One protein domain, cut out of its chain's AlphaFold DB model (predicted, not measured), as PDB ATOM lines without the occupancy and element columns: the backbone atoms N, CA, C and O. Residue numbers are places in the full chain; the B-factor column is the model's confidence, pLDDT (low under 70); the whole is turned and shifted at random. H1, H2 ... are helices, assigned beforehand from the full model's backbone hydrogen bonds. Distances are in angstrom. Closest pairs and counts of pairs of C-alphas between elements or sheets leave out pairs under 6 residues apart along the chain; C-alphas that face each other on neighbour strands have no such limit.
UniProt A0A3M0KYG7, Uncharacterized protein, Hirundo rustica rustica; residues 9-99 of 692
ATOM      1  N   LEU A   9      95.723  53.624 -26.088       73.81
ATOM      2  CA  LEU A   9      94.302  53.874 -26.338       73.81
ATOM      3  C   LEU A   9      93.482  53.828 -25.048       73.81
ATOM      4  O   LEU A   9      92.757  54.780 -24.763       73.81
ATOM      5  N   GLY A  10      93.631  52.783 -24.232       73.06
ATOM      6  CA  GLY A  10      92.898  52.684 -22.974       73.06
ATOM      7  C   GLY A  10      93.379  53.685 -21.922       73.06
ATOM      8  O   GLY A  10      92.605  54.075 -21.047       73.06
ATOM      9  N   VAL A  11      94.635  54.147 -21.981       80.25
ATOM     10  CA  VAL A  11      95.095  55.291 -21.174       80.25
ATOM     11  C   VAL A  11      94.433  56.590 -21.645       80.25
ATOM     12  O   VAL A  11      93.921  57.335 -20.807       80.25
ATOM     13  N   ALA A  12      94.365  56.840 -22.958       83.44
ATOM     14  CA  ALA A  12      93.692  58.021 -23.502       83.44
ATOM     15  C   ALA A  12      92.193  58.051 -23.170       83.44
ATOM     16  O   ALA A  12      91.689  59.088 -22.756       83.44
ATOM     17  N   GLU A  13      91.481  56.929 -23.313       80.56
ATOM     18  CA  GLU A  13      90.047  56.837 -22.999       80.56
ATOM     19  C   GLU A  13      89.759  57.074 -21.517       80.56
ATOM     20  O   GLU A  13      88.835  57.812 -21.180       80.56
ATOM     21  N   ARG A  14      90.567  56.503 -20.619       82.25
ATOM     22  CA  ARG A  14      90.413  56.718 -19.173       82.25
ATOM     23  C   ARG A  14      90.708  58.157 -18.773       82.25
ATOM     24  O   ARG A  14      90.009  58.690 -17.917       82.25
ATOM     25  N   LEU A  15      91.718  58.785 -19.380       84.75
ATOM     26  CA  LEU A  15      92.002  60.195 -19.132       84.75
ATOM     27  C   LEU A  15      90.873  61.088 -19.664       84.75
ATOM     28  O   LEU A  15      90.441  61.994 -18.962       84.75
ATOM     29  N   ASP A  16      90.356  60.810 -20.860       84.88
ATOM     30  CA  ASP A  16      89.244  61.559 -21.453       84.88
ATOM     31  C   ASP A  16      87.957  61.424 -20.616       84.88
ATOM     32  O   ASP A  16      87.279  62.421 -20.357       84.88
ATOM     33  N   GLN A  17      87.675  60.223 -20.092       84.88
ATOM     34  CA  GLN A  17      86.589  59.980 -19.133       84.88
ATOM     35  C   GLN A  17      86.802  60.706 -17.801       84.88
ATOM     36  O   GLN A  17      85.856  61.280 -17.268       84.88
ATOM     37  N   PHE A  18      88.027  60.689 -17.264       84.38
ATOM     38  CA  PHE A  18      88.361  61.351 -16.003       84.38
ATOM     39  C   PHE A  18      88.206  62.869 -16.093       84.38
ATOM     40  O   PHE A  18      87.660  63.487 -15.182       84.38
ATOM     41  N   LEU A  19      88.672  63.467 -17.192       82.44
ATOM     42  CA  LEU A  19      88.528  64.901 -17.424       82.44
ATOM     43  C   LEU A  19      87.057  65.266 -17.696       82.44
ATOM     44  O   LEU A  19      86.584  66.325 -17.292       82.44
ATOM     45  N   GLY A  20      86.292  64.400 -18.365       78.88
ATOM     46  CA  GLY A  20      84.886  64.681 -18.662       78.88
ATOM     47  C   GLY A  20      84.704  66.008 -19.429       78.88
ATOM     48  O   GLY A  20      85.634  66.450 -20.114       78.88
ATOM     49  N   PRO A  21      83.530  66.663 -19.342       78.00
ATOM     50  CA  PRO A  21      83.239  67.910 -20.061       78.00
ATOM     51  C   PRO A  21      83.760  69.180 -19.360       78.00
ATOM     52  O   PRO A  21      83.524  70.287 -19.844       78.00
ATOM     53  N   SER A  22      84.427  69.045 -18.212       81.06
ATOM     54  CA  SER A  22      84.903  70.173 -17.410       81.06
ATOM     55  C   SER A  22      86.055  70.922 -18.091       81.06
ATOM     56  O   SER A  22      86.864  70.338 -18.815       81.06
ATOM     57  N   ILE A  23      86.147  72.231 -17.840       82.38
ATOM     58  CA  ILE A  23      87.266  73.066 -18.295       82.38
ATOM     59  C   ILE A  23      88.349  73.034 -17.219       82.38
ATOM     60  O   ILE A  23      88.089  73.418 -16.083       82.38
ATOM     61  N   TYR A  24      89.553  72.608 -17.599       85.19
ATOM     62  CA  TYR A  24      90.727  72.575 -16.728       85.19
ATOM     63  C   TYR A  24      91.697  73.683 -17.116       85.19
ATOM     64  O   TYR A  24      91.924  73.947 -18.299       85.19
ATOM     65  N   THR A  25      92.295  74.312 -16.114       88.44
ATOM     66  CA  THR A  25      93.355  75.302 -16.302       88.44
ATOM     67  C   THR A  25      94.644  74.646 -16.806       88.44
ATOM     68  O   THR A  25      94.855  73.436 -16.673       88.44
ATOM     69  N   TRP A  26      95.547  75.454 -17.372       89.50
ATOM     70  CA  TRP A  26      96.855  74.975 -17.833       89.50
ATOM     71  C   TRP A  26      97.636  74.293 -16.698       89.50
ATOM     72  O   TRP A  26      98.149  73.189 -16.887       89.50
ATOM     73  N   GLY A  27      97.657  74.904 -15.507       85.88
ATOM     74  CA  GLY A  27      98.339  74.362 -14.330       85.88
ATOM     75  C   GLY A  27      97.784  73.010 -13.875       85.88
ATOM     76  O   GLY A  27      98.559  72.099 -13.586       85.88
ATOM     77  N   GLU A  28      96.459  72.835 -13.882       87.25
ATOM     78  CA  GLU A  28      95.815  71.560 -13.535       87.25
ATOM     79  C   GLU A  28      96.161  70.454 -14.538       87.25
ATOM     80  O   GLU A  28      96.531  69.352 -14.134       87.25
ATOM     81  N   LEU A  29      96.116  70.746 -15.842       87.62
ATOM     82  CA  LEU A  29      96.479  69.773 -16.877       87.62
ATOM     83  C   LEU A  29      97.961  69.388 -16.803       87.62
ATOM     84  O   LEU A  29      98.289  68.206 -16.929       87.62
ATOM     85  N   GLN A  30      98.862  70.344 -16.545       89.25
ATOM     86  CA  GLN A  30     100.274  70.021 -16.333       89.25
ATOM     87  C   GLN A  30     100.478  69.186 -15.065       89.25
ATOM     88  O   GLN A  30     101.241  68.224 -15.104       89.25
ATOM     89  N   ALA A  31      99.804  69.494 -13.953       85.44
ATOM     90  CA  ALA A  31      99.895  68.699 -12.728       85.44
ATOM     91  C   ALA A  31      99.427  67.252 -12.953       85.44
ATOM     92  O   ALA A  31     100.125  66.314 -12.569       85.44
ATOM     93  N   ILE A  32      98.307  67.063 -13.658       85.56
ATOM     94  CA  ILE A  32      97.794  65.738 -14.032       85.56
ATOM     95  C   ILE A  32      98.823  64.983 -14.887       85.56
ATOM     96  O   ILE A  32      99.163  63.846 -14.571       85.56
ATOM     97  N   LEU A  33      99.391  65.615 -15.918       85.50
ATOM     98  CA  LEU A  33     100.438  64.993 -16.738       85.50
ATOM     99  C   LEU A  33     101.690  64.638 -15.927       85.50
ATOM    100  O   LEU A  33     102.313  63.613 -16.188       85.50
ATOM    101  N   ASN A  34     102.055  65.469 -14.947       83.94
ATOM    102  CA  ASN A  34     103.211  65.229 -14.085       83.94
ATOM    103  C   ASN A  34     103.007  64.056 -13.117       83.94
ATOM    104  O   ASN A  34     103.981  63.396 -12.771       83.94
ATOM    105  N   ILE A  35     101.765  63.794 -12.704       81.19
ATOM    106  CA  ILE A  35     101.402  62.654 -11.852       81.19
ATOM    107  C   ILE A  35     101.317  61.360 -12.671       81.19
ATOM    108  O   ILE A  35     101.674  60.294 -12.173       81.19
ATOM    109  N   LEU A  36     100.808  61.441 -13.904       78.19
ATOM    110  CA  LEU A  36     100.459  60.262 -14.698       78.19
ATOM    111  C   LEU A  36     101.587  59.725 -15.584       78.19
ATOM    112  O   LEU A  36     101.558  58.538 -15.897       78.19
ATOM    113  N   PHE A  37     102.548  60.561 -15.990       81.06
ATOM    114  CA  PHE A  37     103.537  60.211 -17.015       81.06
ATOM    115  C   PHE A  37     104.960  60.628 -16.632       81.06
ATOM    116  O   PHE A  37     105.176  61.688 -16.026       81.06
ATOM    117  N   THR A  38     105.948  59.829 -17.052       81.44
ATOM    118  CA  THR A  38     107.373  60.170 -16.888       81.44
ATOM    119  C   THR A  38     107.774  61.365 -17.761       81.44
ATOM    120  O   THR A  38     107.041  61.790 -18.659       81.44
ATOM    121  N   ALA A  39     108.964  61.927 -17.528       72.62
ATOM    122  CA  ALA A  39     109.476  63.034 -18.337       72.62
ATOM    123  C   ALA A  39     109.575  62.666 -19.832       72.62
ATOM    124  O   ALA A  39     109.226  63.474 -20.698       72.62
ATOM    125  N   GLU A  40     109.989  61.436 -20.139       72.12
ATOM    126  CA  GLU A  40     110.111  60.901 -21.494       72.12
ATOM    127  C   GLU A  40     108.739  60.723 -22.151       72.12
ATOM    128  O   GLU A  40     108.535  61.179 -23.279       72.12
ATOM    129  N   GLU A  41     107.783  60.124 -21.436       78.06
ATOM    130  CA  GLU A  41     106.415  59.906 -21.916       78.06
ATOM    131  C   GLU A  41     105.713  61.237 -22.217       78.06
ATOM    132  O   GLU A  41     105.126  61.401 -23.287       78.06
ATOM    133  N   ARG A  42     105.852  62.247 -21.347       85.81
ATOM    134  CA  ARG A  42     105.314  63.598 -21.593       85.81
ATOM    135  C   ARG A  42     105.916  64.243 -22.837       85.81
ATOM    136  O   ARG A  42     105.195  64.864 -23.616       85.81
ATOM    137  N   ASN A  43     107.219  64.068 -23.055       79.94
ATOM    138  CA  ASN A  43     107.890  64.560 -24.257       79.94
ATOM    139  C   ASN A  43     107.420  63.833 -25.526       79.94
ATOM    140  O   ASN A  43     107.404  64.429 -26.606       79.94
ATOM    141  N   MET A  44     107.056  62.552 -25.434       78.56
ATOM    142  CA  MET A  44     106.452  61.809 -26.545       78.56
ATOM    143  C   MET A  44     105.039  62.312 -26.848       78.56
ATOM    144  O   MET A  44     104.765  62.678 -27.990       78.56
ATOM    145  N   ILE A  45     104.188  62.414 -25.823       86.56
ATOM    146  CA  ILE A  45     102.806  62.906 -25.932       86.56
ATOM    147  C   ILE A  45     102.782  64.313 -26.532       86.56
ATOM    148  O   ILE A  45     102.045  64.564 -27.484       86.56
ATOM    149  N   ARG A  46     103.617  65.225 -26.018       86.19
ATOM    150  CA  ARG A  46     103.695  66.610 -26.501       86.19
ATOM    151  C   ARG A  46     104.100  66.667 -27.973       86.19
ATOM    152  O   ARG A  46     103.429  67.328 -28.756       86.19
ATOM    153  N   ARG A  47     105.147  65.936 -28.379       84.06
ATOM    154  CA  ARG A  47     105.596  65.902 -29.785       84.06
ATOM    155  C   ARG A  47     104.534  65.335 -30.726       84.06
ATOM    156  O   ARG A  47     104.352  65.873 -31.816       84.06
ATOM    157  N   ALA A  48     103.851  64.265 -30.322       83.44
ATOM    158  CA  ALA A  48     102.784  63.662 -31.115       83.44
ATOM    159  C   ALA A  48     101.573  64.599 -31.233       83.44
ATOM    160  O   ALA A  48     101.111  64.864 -32.342       83.44
ATOM    161  N   GLY A  49     101.119  65.165 -30.110       88.19
ATOM    162  CA  GLY A  49      99.990  66.093 -30.063       88.19
ATOM    163  C   GLY A  49     100.234  67.359 -30.882       88.19
ATOM    164  O   GLY A  49      99.373  67.752 -31.664       88.19
ATOM    165  N   MET A  50     101.425  67.956 -30.774       86.25
ATOM    166  CA  MET A  50     101.789  69.147 -31.548       86.25
ATOM    167  C   MET A  50     101.796  68.881 -33.050       86.25
ATOM    168  O   MET A  50     101.168  69.611 -33.810       86.25
ATOM    169  N   ARG A  51     102.423  67.777 -33.475       86.56
ATOM    170  CA  ARG A  51     102.451  67.374 -34.884       86.56
ATOM    171  C   ARG A  51     101.042  67.183 -35.452       86.56
ATOM    172  O   ARG A  51     100.774  67.611 -36.571       86.56
ATOM    173  N   LEU A  52     100.155  66.537 -34.693       85.62
ATOM    174  CA  LEU A  52      98.760  66.331 -35.093       85.62
ATOM    175  C   LEU A  52      98.011  67.652 -35.212       85.62
ATOM    176  O   LEU A  52      97.358  67.880 -36.228       85.62
ATOM    177  N   TRP A  53      98.143  68.525 -34.215       86.81
ATOM    178  CA  TRP A  53      97.511  69.837 -34.234       86.81
ATOM    179  C   TRP A  53      97.923  70.649 -35.461       86.81
ATOM    180  O   TRP A  53      97.049  71.090 -36.207       86.81
ATOM    181  N   ASP A  54      99.229  70.776 -35.710       86.62
ATOM    182  CA  ASP A  54      99.757  71.540 -36.842       86.62
ATOM    183  C   ASP A  54      99.316  70.939 -38.187       86.62
ATOM    184  O   ASP A  54      98.977  71.672 -39.114       86.62
ATOM    185  N   SER A  55      99.234  69.604 -38.291       84.38
ATOM    186  CA  SER A  55      98.719  68.944 -39.501       84.38
ATOM    187  C   SER A  55      97.224  69.183 -39.747       84.38
ATOM    188  O   SER A  55      96.803  69.273 -40.899       84.38
ATOM    189  N   GLN A  56      96.421  69.303 -38.686       83.38
ATOM    190  CA  GLN A  56      94.977  69.546 -38.776       83.38
ATOM    191  C   GLN A  56      94.649  71.037 -38.955       83.38
ATOM    192  O   GLN A  56      93.605  71.370 -39.509       83.38
ATOM    193  N   HIS A  57      95.556  71.926 -38.542       83.12
ATOM    194  CA  HIS A  57      95.378  73.378 -38.545       83.12
ATOM    195  C   HIS A  57      96.473  74.087 -39.355       83.12
ATOM    196  O   HIS A  57      97.037  75.082 -38.910       83.12
ATOM    197  N   ALA A  58      96.740  73.618 -40.578       74.25
ATOM    198  CA  ALA A  58      97.815  74.130 -41.438       74.25
ATOM    199  C   ALA A  58      97.736  75.643 -41.768       74.25
ATOM    200  O   ALA A  58      98.736  76.234 -42.164       74.25
ATOM    201  N   GLN A  59      96.563  76.272 -41.617       72.50
ATOM    202  CA  GLN A  59      96.345  77.722 -41.790       72.50
ATOM    203  C   GLN A  59      95.910  78.429 -40.485       72.50
ATOM    204  O   GLN A  59      95.479  79.579 -40.520       72.50
ATOM    205  N   GLY A  60      95.972  77.736 -39.341       75.25
ATOM    206  CA  GLY A  60      95.503  78.203 -38.033       75.25
ATOM    207  C   GLY A  60      96.635  78.523 -37.040       75.25
ATOM    208  O   GLY A  60      97.803  78.586 -37.422       75.25
ATOM    209  N   PRO A  61      96.308  78.749 -35.752       77.69
ATOM    210  CA  PRO A  61      97.308  79.012 -34.718       77.69
ATOM    211  C   PRO A  61      98.212  77.791 -34.487       77.69
ATOM    212  O   PRO A  61      97.719  76.676 -34.307       77.69
ATOM    213  N   LEU A  62      99.528  78.028 -34.447       82.81
ATOM    214  CA  LEU A  62     100.557  77.002 -34.236       82.81
ATOM    215  C   LEU A  62     100.362  76.260 -32.909       82.81
ATOM    216  O   LEU A  62      99.992  76.873 -31.901       82.81
ATOM    217  N   ALA A  63     100.698  74.970 -32.871       82.12
ATOM    218  CA  ALA A  63     100.544  74.130 -31.686       82.12
ATOM    219  C   ALA A  63     101.255  74.687 -30.442       82.12
ATOM    220  O   ALA A  63     100.739  74.558 -29.334       82.12
ATOM    221  N   ASP A  64     102.390  75.372 -30.605       83.00
ATOM    222  CA  ASP A  64     103.118  76.008 -29.497       83.00
ATOM    223  C   ASP A  64     102.309  77.106 -28.789       83.00
ATOM    224  O   ASP A  64     102.453  77.299 -27.583       83.00
ATOM    225  N   THR A  65     101.408  77.789 -29.506       82.38
ATOM    226  CA  THR A  65     100.504  78.786 -28.903       82.38
ATOM    227  C   THR A  65      99.365  78.138 -28.116       82.38
ATOM    228  O   THR A  65      98.846  78.732 -27.173       82.38
ATOM    229  N   LYS A  66      99.002  76.900 -28.473       86.38
ATOM    230  CA  LYS A  66      97.933  76.113 -27.842       86.38
ATOM    231  C   LYS A  66      98.445  75.177 -26.748       86.38
ATOM    232  O   LYS A  66      97.680  74.789 -25.873       86.38
ATOM    233  N   TRP A  67      99.738  74.862 -26.737       90.19
ATOM    234  CA  TRP A  67     100.407  74.142 -25.656       90.19
ATOM    235  C   TRP A  67     101.747  74.803 -25.285       90.19
ATOM    236  O   TRP A  67     102.818  74.227 -25.507       90.19
ATOM    237  N   PRO A  68     101.721  75.990 -24.659       86.31
ATOM    238  CA  PRO A  68     102.936  76.702 -24.267       86.31
ATOM    239  C   PRO A  68     103.726  75.949 -23.182       86.31
ATOM    240  O   PRO A  68     103.171  75.130 -22.443       86.31
ATOM    241  N   LEU A  69     105.042  76.198 -23.117       83.06
ATOM    242  CA  LEU A  69     105.958  75.613 -22.118       83.06
ATOM    243  C   LEU A  69     105.809  76.242 -20.725       83.06
ATOM    244  O   LEU A  69     106.106  75.597 -19.722       83.06
ATOM    245  N   HIS A  70     105.351  77.491 -20.673       86.44
ATOM    246  CA  HIS A  70     105.095  78.242 -19.450       86.44
ATOM    247  C   HIS A  70     103.614  78.599 -19.358       86.44
ATOM    248  O   HIS A  70     102.920  78.606 -20.377       86.44
ATOM    249  N   ASP A  71     103.148  78.896 -18.145       86.44
ATOM    250  CA  ASP A  71     101.752  79.251 -17.899       86.44
ATOM    251  C   ASP A  71     101.366  80.506 -18.708       86.44
ATOM    252  O   ASP A  71     101.970  81.566 -18.521       86.44
ATOM    253  N   PRO A  72     100.381  80.410 -19.619       86.62
ATOM    254  CA  PRO A  72      99.940  81.540 -20.422       86.62
ATOM    255  C   PRO A  72      98.979  82.489 -19.680       86.62
ATOM    256  O   PRO A  72      98.493  83.437 -20.293       86.62
ATOM    257  N   ASN A  73      98.682  82.252 -18.393       86.00
ATOM    258  CA  ASN A  73      97.727  83.021 -17.582       86.00
ATOM    259  C   ASN A  73      96.305  83.062 -18.177       86.00
ATOM    260  O   ASN A  73      95.612  84.083 -18.128       86.00
ATOM    261  N   TRP A  74      95.843  81.950 -18.756       87.88
ATOM    262  CA  TRP A  74      94.493  81.875 -19.315       87.88
ATOM    263  C   TRP A  74      93.417  81.962 -18.225       87.88
ATOM    264  O   TRP A  74      93.404  81.208 -17.255       87.88
ATOM    265  N   ASN A  75      92.455  82.858 -18.435       80.69
ATOM    266  CA  ASN A  75      91.330  83.090 -17.535       80.69
ATOM    267  C   ASN A  75      90.060  82.390 -18.048       80.69
ATOM    268  O   ASN A  75      89.536  82.753 -19.099       80.69
ATOM    269  N   HIS A  76      89.515  81.453 -17.267       76.62
ATOM    270  CA  HIS A  76      88.300  80.688 -17.585       76.62
ATOM    271  C   HIS A  76      87.040  81.555 -17.806       76.62
ATOM    272  O   HIS A  76      86.069  81.094 -18.408       76.62
ATOM    273  N   GLN A  77      87.032  82.813 -17.360       76.31
ATOM    274  CA  GLN A  77      85.928  83.750 -17.593       76.31
ATOM    275  C   GLN A  77      85.942  84.352 -19.008       76.31
ATOM    276  O   GLN A  77      84.892  84.761 -19.506       76.31
ATOM    277  N   GLN A  78      87.080  84.328 -19.704       82.69
ATOM    278  CA  GLN A  78      87.215  84.839 -21.071       82.69
ATOM    279  C   GLN A  78      86.979  83.730 -22.105       82.69
ATOM    280  O   GLN A  78      87.462  82.608 -21.959       82.69
ATOM    281  N   GLN A  79      86.219  84.037 -23.158       82.12
ATOM    282  CA  GLN A  79      85.787  83.041 -24.145       82.12
ATOM    283  C   GLN A  79      86.955  82.442 -24.937       82.12
ATOM    284  O   GLN A  79      87.053  81.220 -25.018       82.12
ATOM    285  N   ASP A  80      87.876  83.271 -25.425       82.88
ATOM    286  CA  ASP A  80      89.034  82.808 -26.204       82.88
ATOM    287  C   ASP A  80      89.981  81.932 -25.369       82.88
ATOM    288  O   ASP A  80      90.548  80.951 -25.848       82.88
ATOM    289  N   HIS A  81      90.091  82.225 -24.072       87.62
ATOM    290  CA  HIS A  81      90.870  81.430 -23.126       87.62
ATOM    291  C   HIS A  81      90.228  80.073 -22.824       87.62
ATOM    292  O   HIS A  81      90.946  79.081 -22.709       87.62
ATOM    293  N   ARG A  82      88.892  79.991 -22.755       82.38
ATOM    294  CA  ARG A  82      88.195  78.699 -22.632       82.38
ATOM    295  C   ARG A  82      88.429  77.812 -23.851       82.38
ATOM    296  O   ARG A  82      88.640  76.617 -23.677       82.38
ATOM    297  N   ILE A  83      88.438  78.398 -25.050       86.25
ATOM    298  CA  ILE A  83      88.749  77.677 -26.291       86.25
ATOM    299  C   ILE A  83      90.179  77.128 -26.223       86.25
ATOM    300  O   ILE A  83      90.381  75.937 -26.424       86.25
ATOM    301  N   ASN A  84      91.157  77.941 -25.815       88.62
ATOM    302  CA  ASN A  84      92.540  77.478 -25.652       88.62
ATOM    303  C   ASN A  84      92.689  76.330 -24.632       88.62
ATOM    304  O   ASN A  84      93.443  75.388 -24.872       88.62
ATOM    305  N   MET A  85      91.963  76.376 -23.511       88.12
ATOM    306  CA  MET A  85      91.958  75.292 -22.517       88.12
ATOM    307  C   MET A  85      91.344  73.995 -23.072       88.12
ATOM    308  O   MET A  85      91.846  72.902 -22.800       88.12
ATOM    309  N   GLN A  86      90.276  74.103 -23.869       87.94
ATOM    310  CA  GLN A  86      89.638  72.960 -24.532       87.94
ATOM    311  C   GLN A  86      90.530  72.362 -25.627       87.94
ATOM    312  O   GLN A  86      90.668  71.139 -25.698       87.94
ATOM    313  N   ASP A  87      91.187  73.210 -26.416       90.56
ATOM    314  CA  ASP A  87      92.154  72.797 -27.430       90.56
ATOM    315  C   ASP A  87      93.324  72.052 -26.780       90.56
ATOM    316  O   ASP A  87      93.655  70.945 -27.197       90.56
ATOM    317  N   LEU A  88      93.897  72.590 -25.695       90.94
ATOM    318  CA  LEU A  88      94.985  71.945 -24.955       90.94
ATOM    319  C   LEU A  88      94.590  70.551 -24.446       90.94
ATOM    320  O   LEU A  88      95.341  69.592 -24.633       90.94
ATOM    321  N   ARG A  89      93.396  70.412 -23.853       91.06
ATOM    322  CA  ARG A  89      92.831  69.107 -23.462       91.06
ATOM    323  C   ARG A  89      92.769  68.158 -24.664       91.06
ATOM    324  O   ARG A  89      93.199  67.010 -24.557       91.06
ATOM    325  N   GLY A  90      92.256  68.630 -25.801       88.38
ATOM    326  CA  GLY A  90      92.155  67.849 -27.035       88.38
ATOM    327  C   GLY A  90      93.515  67.389 -27.564       88.38
ATOM    328  O   GLY A  90      93.688  66.208 -27.872       88.38
ATOM    329  N   ILE A  91      94.501  68.289 -27.593       91.44
ATOM    330  CA  ILE A  91      95.869  68.003 -28.040       91.44
ATOM    331  C   ILE A  91      96.535  66.969 -27.125       91.44
ATOM    332  O   ILE A  91      97.201  66.064 -27.624       91.44
ATOM    333  N   ILE A  92      96.337  67.052 -25.805       90.25
ATOM    334  CA  ILE A  92      96.872  66.075 -24.845       90.25
ATOM    335  C   ILE A  92      96.284  64.683 -25.102       90.25
ATOM    336  O   ILE A  92      97.034  63.718 -25.244       90.25
ATOM    337  N   VAL A  93      94.954  64.570 -25.193       88.38
ATOM    338  CA  VAL A  93      94.280  63.275 -25.389       88.38
ATOM    339  C   VAL A  93      94.680  62.644 -26.727       88.38
ATOM    340  O   VAL A  93      94.976  61.450 -26.778       88.38
ATOM    341  N   GLN A  94      94.754  63.428 -27.806       85.44
ATOM    342  CA  GLN A  94      95.202  62.926 -29.113       85.44
ATOM    343  C   GLN A  94      96.700  62.608 -29.134       85.44
ATOM    344  O   GLN A  94      97.109  61.604 -29.716       85.44
ATOM    345  N   GLY A  95      97.516  63.403 -28.440       87.62
ATOM    346  CA  GLY A  95      98.942  63.143 -28.273       87.62
ATOM    347  C   GLY A  95      99.207  61.802 -27.595       87.62
ATOM    348  O   GLY A  95     100.103  61.086 -28.021       87.62
ATOM    349  N   ILE A  96      98.399  61.414 -26.603       85.38
ATOM    350  CA  ILE A  96      98.492  60.101 -25.941       85.38
ATOM    351  C   ILE A  96      98.147  58.970 -26.919       85.38
ATOM    352  O   ILE A  96      98.865  57.972 -26.970       85.38
ATOM    353  N   ARG A  97      97.093  59.135 -27.731       81.31
ATOM    354  CA  ARG A  97      96.647  58.115 -28.702       81.31
ATOM    355  C   ARG A  97      97.689  57.793 -29.772       81.31
ATOM    356  O   ARG A  97      97.727  56.665 -30.254       81.31
ATOM    357  N   GLU A  98      98.512  58.770 -30.134       80.06
ATOM    358  CA  GLU A  98      99.463  58.678 -31.248       80.06
ATOM    359  C   GLU A  98     100.935  58.739 -30.800       80.06
ATOM    360  O   GLU A  98     101.842  58.695 -31.630       80.06
ATOM    361  N   ALA A  99     101.200  58.818 -29.488       75.38
ATOM    362  CA  ALA A  99     102.558  58.825 -28.934       75.38
ATOM    363  C   ALA A  99     103.338  57.541 -29.261       75.38
ATOM    364  O   ALA A  99     104.569  57.566 -29.319       75.38
TER     365      ALA A  99
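This is residues 9 to 99 of the 692 residues of an uncharacterized protein of Hirundo rustica rustica (UniProt A0A3M0KYG7). A single long helix, H5, runs through the middle of a rounded body of helices, and H3 crosses the later part of it steeply, over residues 91 to 98 of H5. H1 and H2 run roughly along H5 at shallow tilts, the short helix H4 sits beside both H3 and H5, and a long loop, residues 67 to 78, leads from H4 to the far end of H5, where that helix begins. The printed part has 91 residues, with five named helices in the order H1, H2, H3, H4, H5 and no named strand; the class is all helix. The whole is compact, with a radius of gyration of the C-alphas of 12.4 A and spans of 32 by 27 by 23 A.

H5, residues 79 to 98, is the hub and touches the four other helices. H3, residues 39 to 56, touches residues 91 to 98 of H5 alone, with the C-alphas of Gly 49 and Gly 95 closest at 3.6 A. Their lines stand at a steep tilt of 67 degrees, only just short of about perpendicular, and they run opposite ways. H1, residues 9 to 19, touches residues 93 to 97 of H5 alone, at a shallow tilt of 24 degrees, opposite ways; the closest C-alphas, those of Leu 9 and Arg 97, are 5.4 A apart. H2, residues 26 to 36, only just touches H5, with 3 pairs of C-alphas within 8 A, the closest being those of Trp 26 and Met 85 at 6.8 A; they run the same way at a shallow tilt of 20 degrees. H4, residues 63 to 66, only just touches H5, with 3 such pairs, the closest being the C-alphas of Lys 66 and Leu 88 at 5.9 A. H4 also touches residues 50 to 54 of H3 alone, the C-alphas of Met 50 and Ala 63 being closest at 5.1 A. H2 and H3 are close but not clearly touching, their closest C-alphas, those of Leu 33 and Arg 42, 7.0 A apart. H1 and H2 are near each other, while H1 is apart from H3 and H4, and H2 from H4. Every O i to N i+4 pair is within hydrogen-bond range in H1, H2, H3 and H5; H4 is too short for such a pair.

H5 is 28.8 A long, from C-alpha 79 at (85.787, 83.041, -24.145) to C-alpha 98 at (99.463, 58.678, -31.248). H3 measures 25.9 A, H2 15.5 A, H1 15.3 A and H4 5.1 A from first to last C-alpha. H1 begins at C-alpha 9, at (94.302, 53.874, -26.338).

The two C-alphas farthest apart are those of Ile 35 and Gln 59, at 33.9 A. The printed part has no cut. The link from H4 to H5 is long, with 12 residues; that from H2 to H3 is tight, and those from H1 to H2 and from H3 to H4 are short. The mean pLDDT of the printed part is 83.6, and no printed residue is under 70.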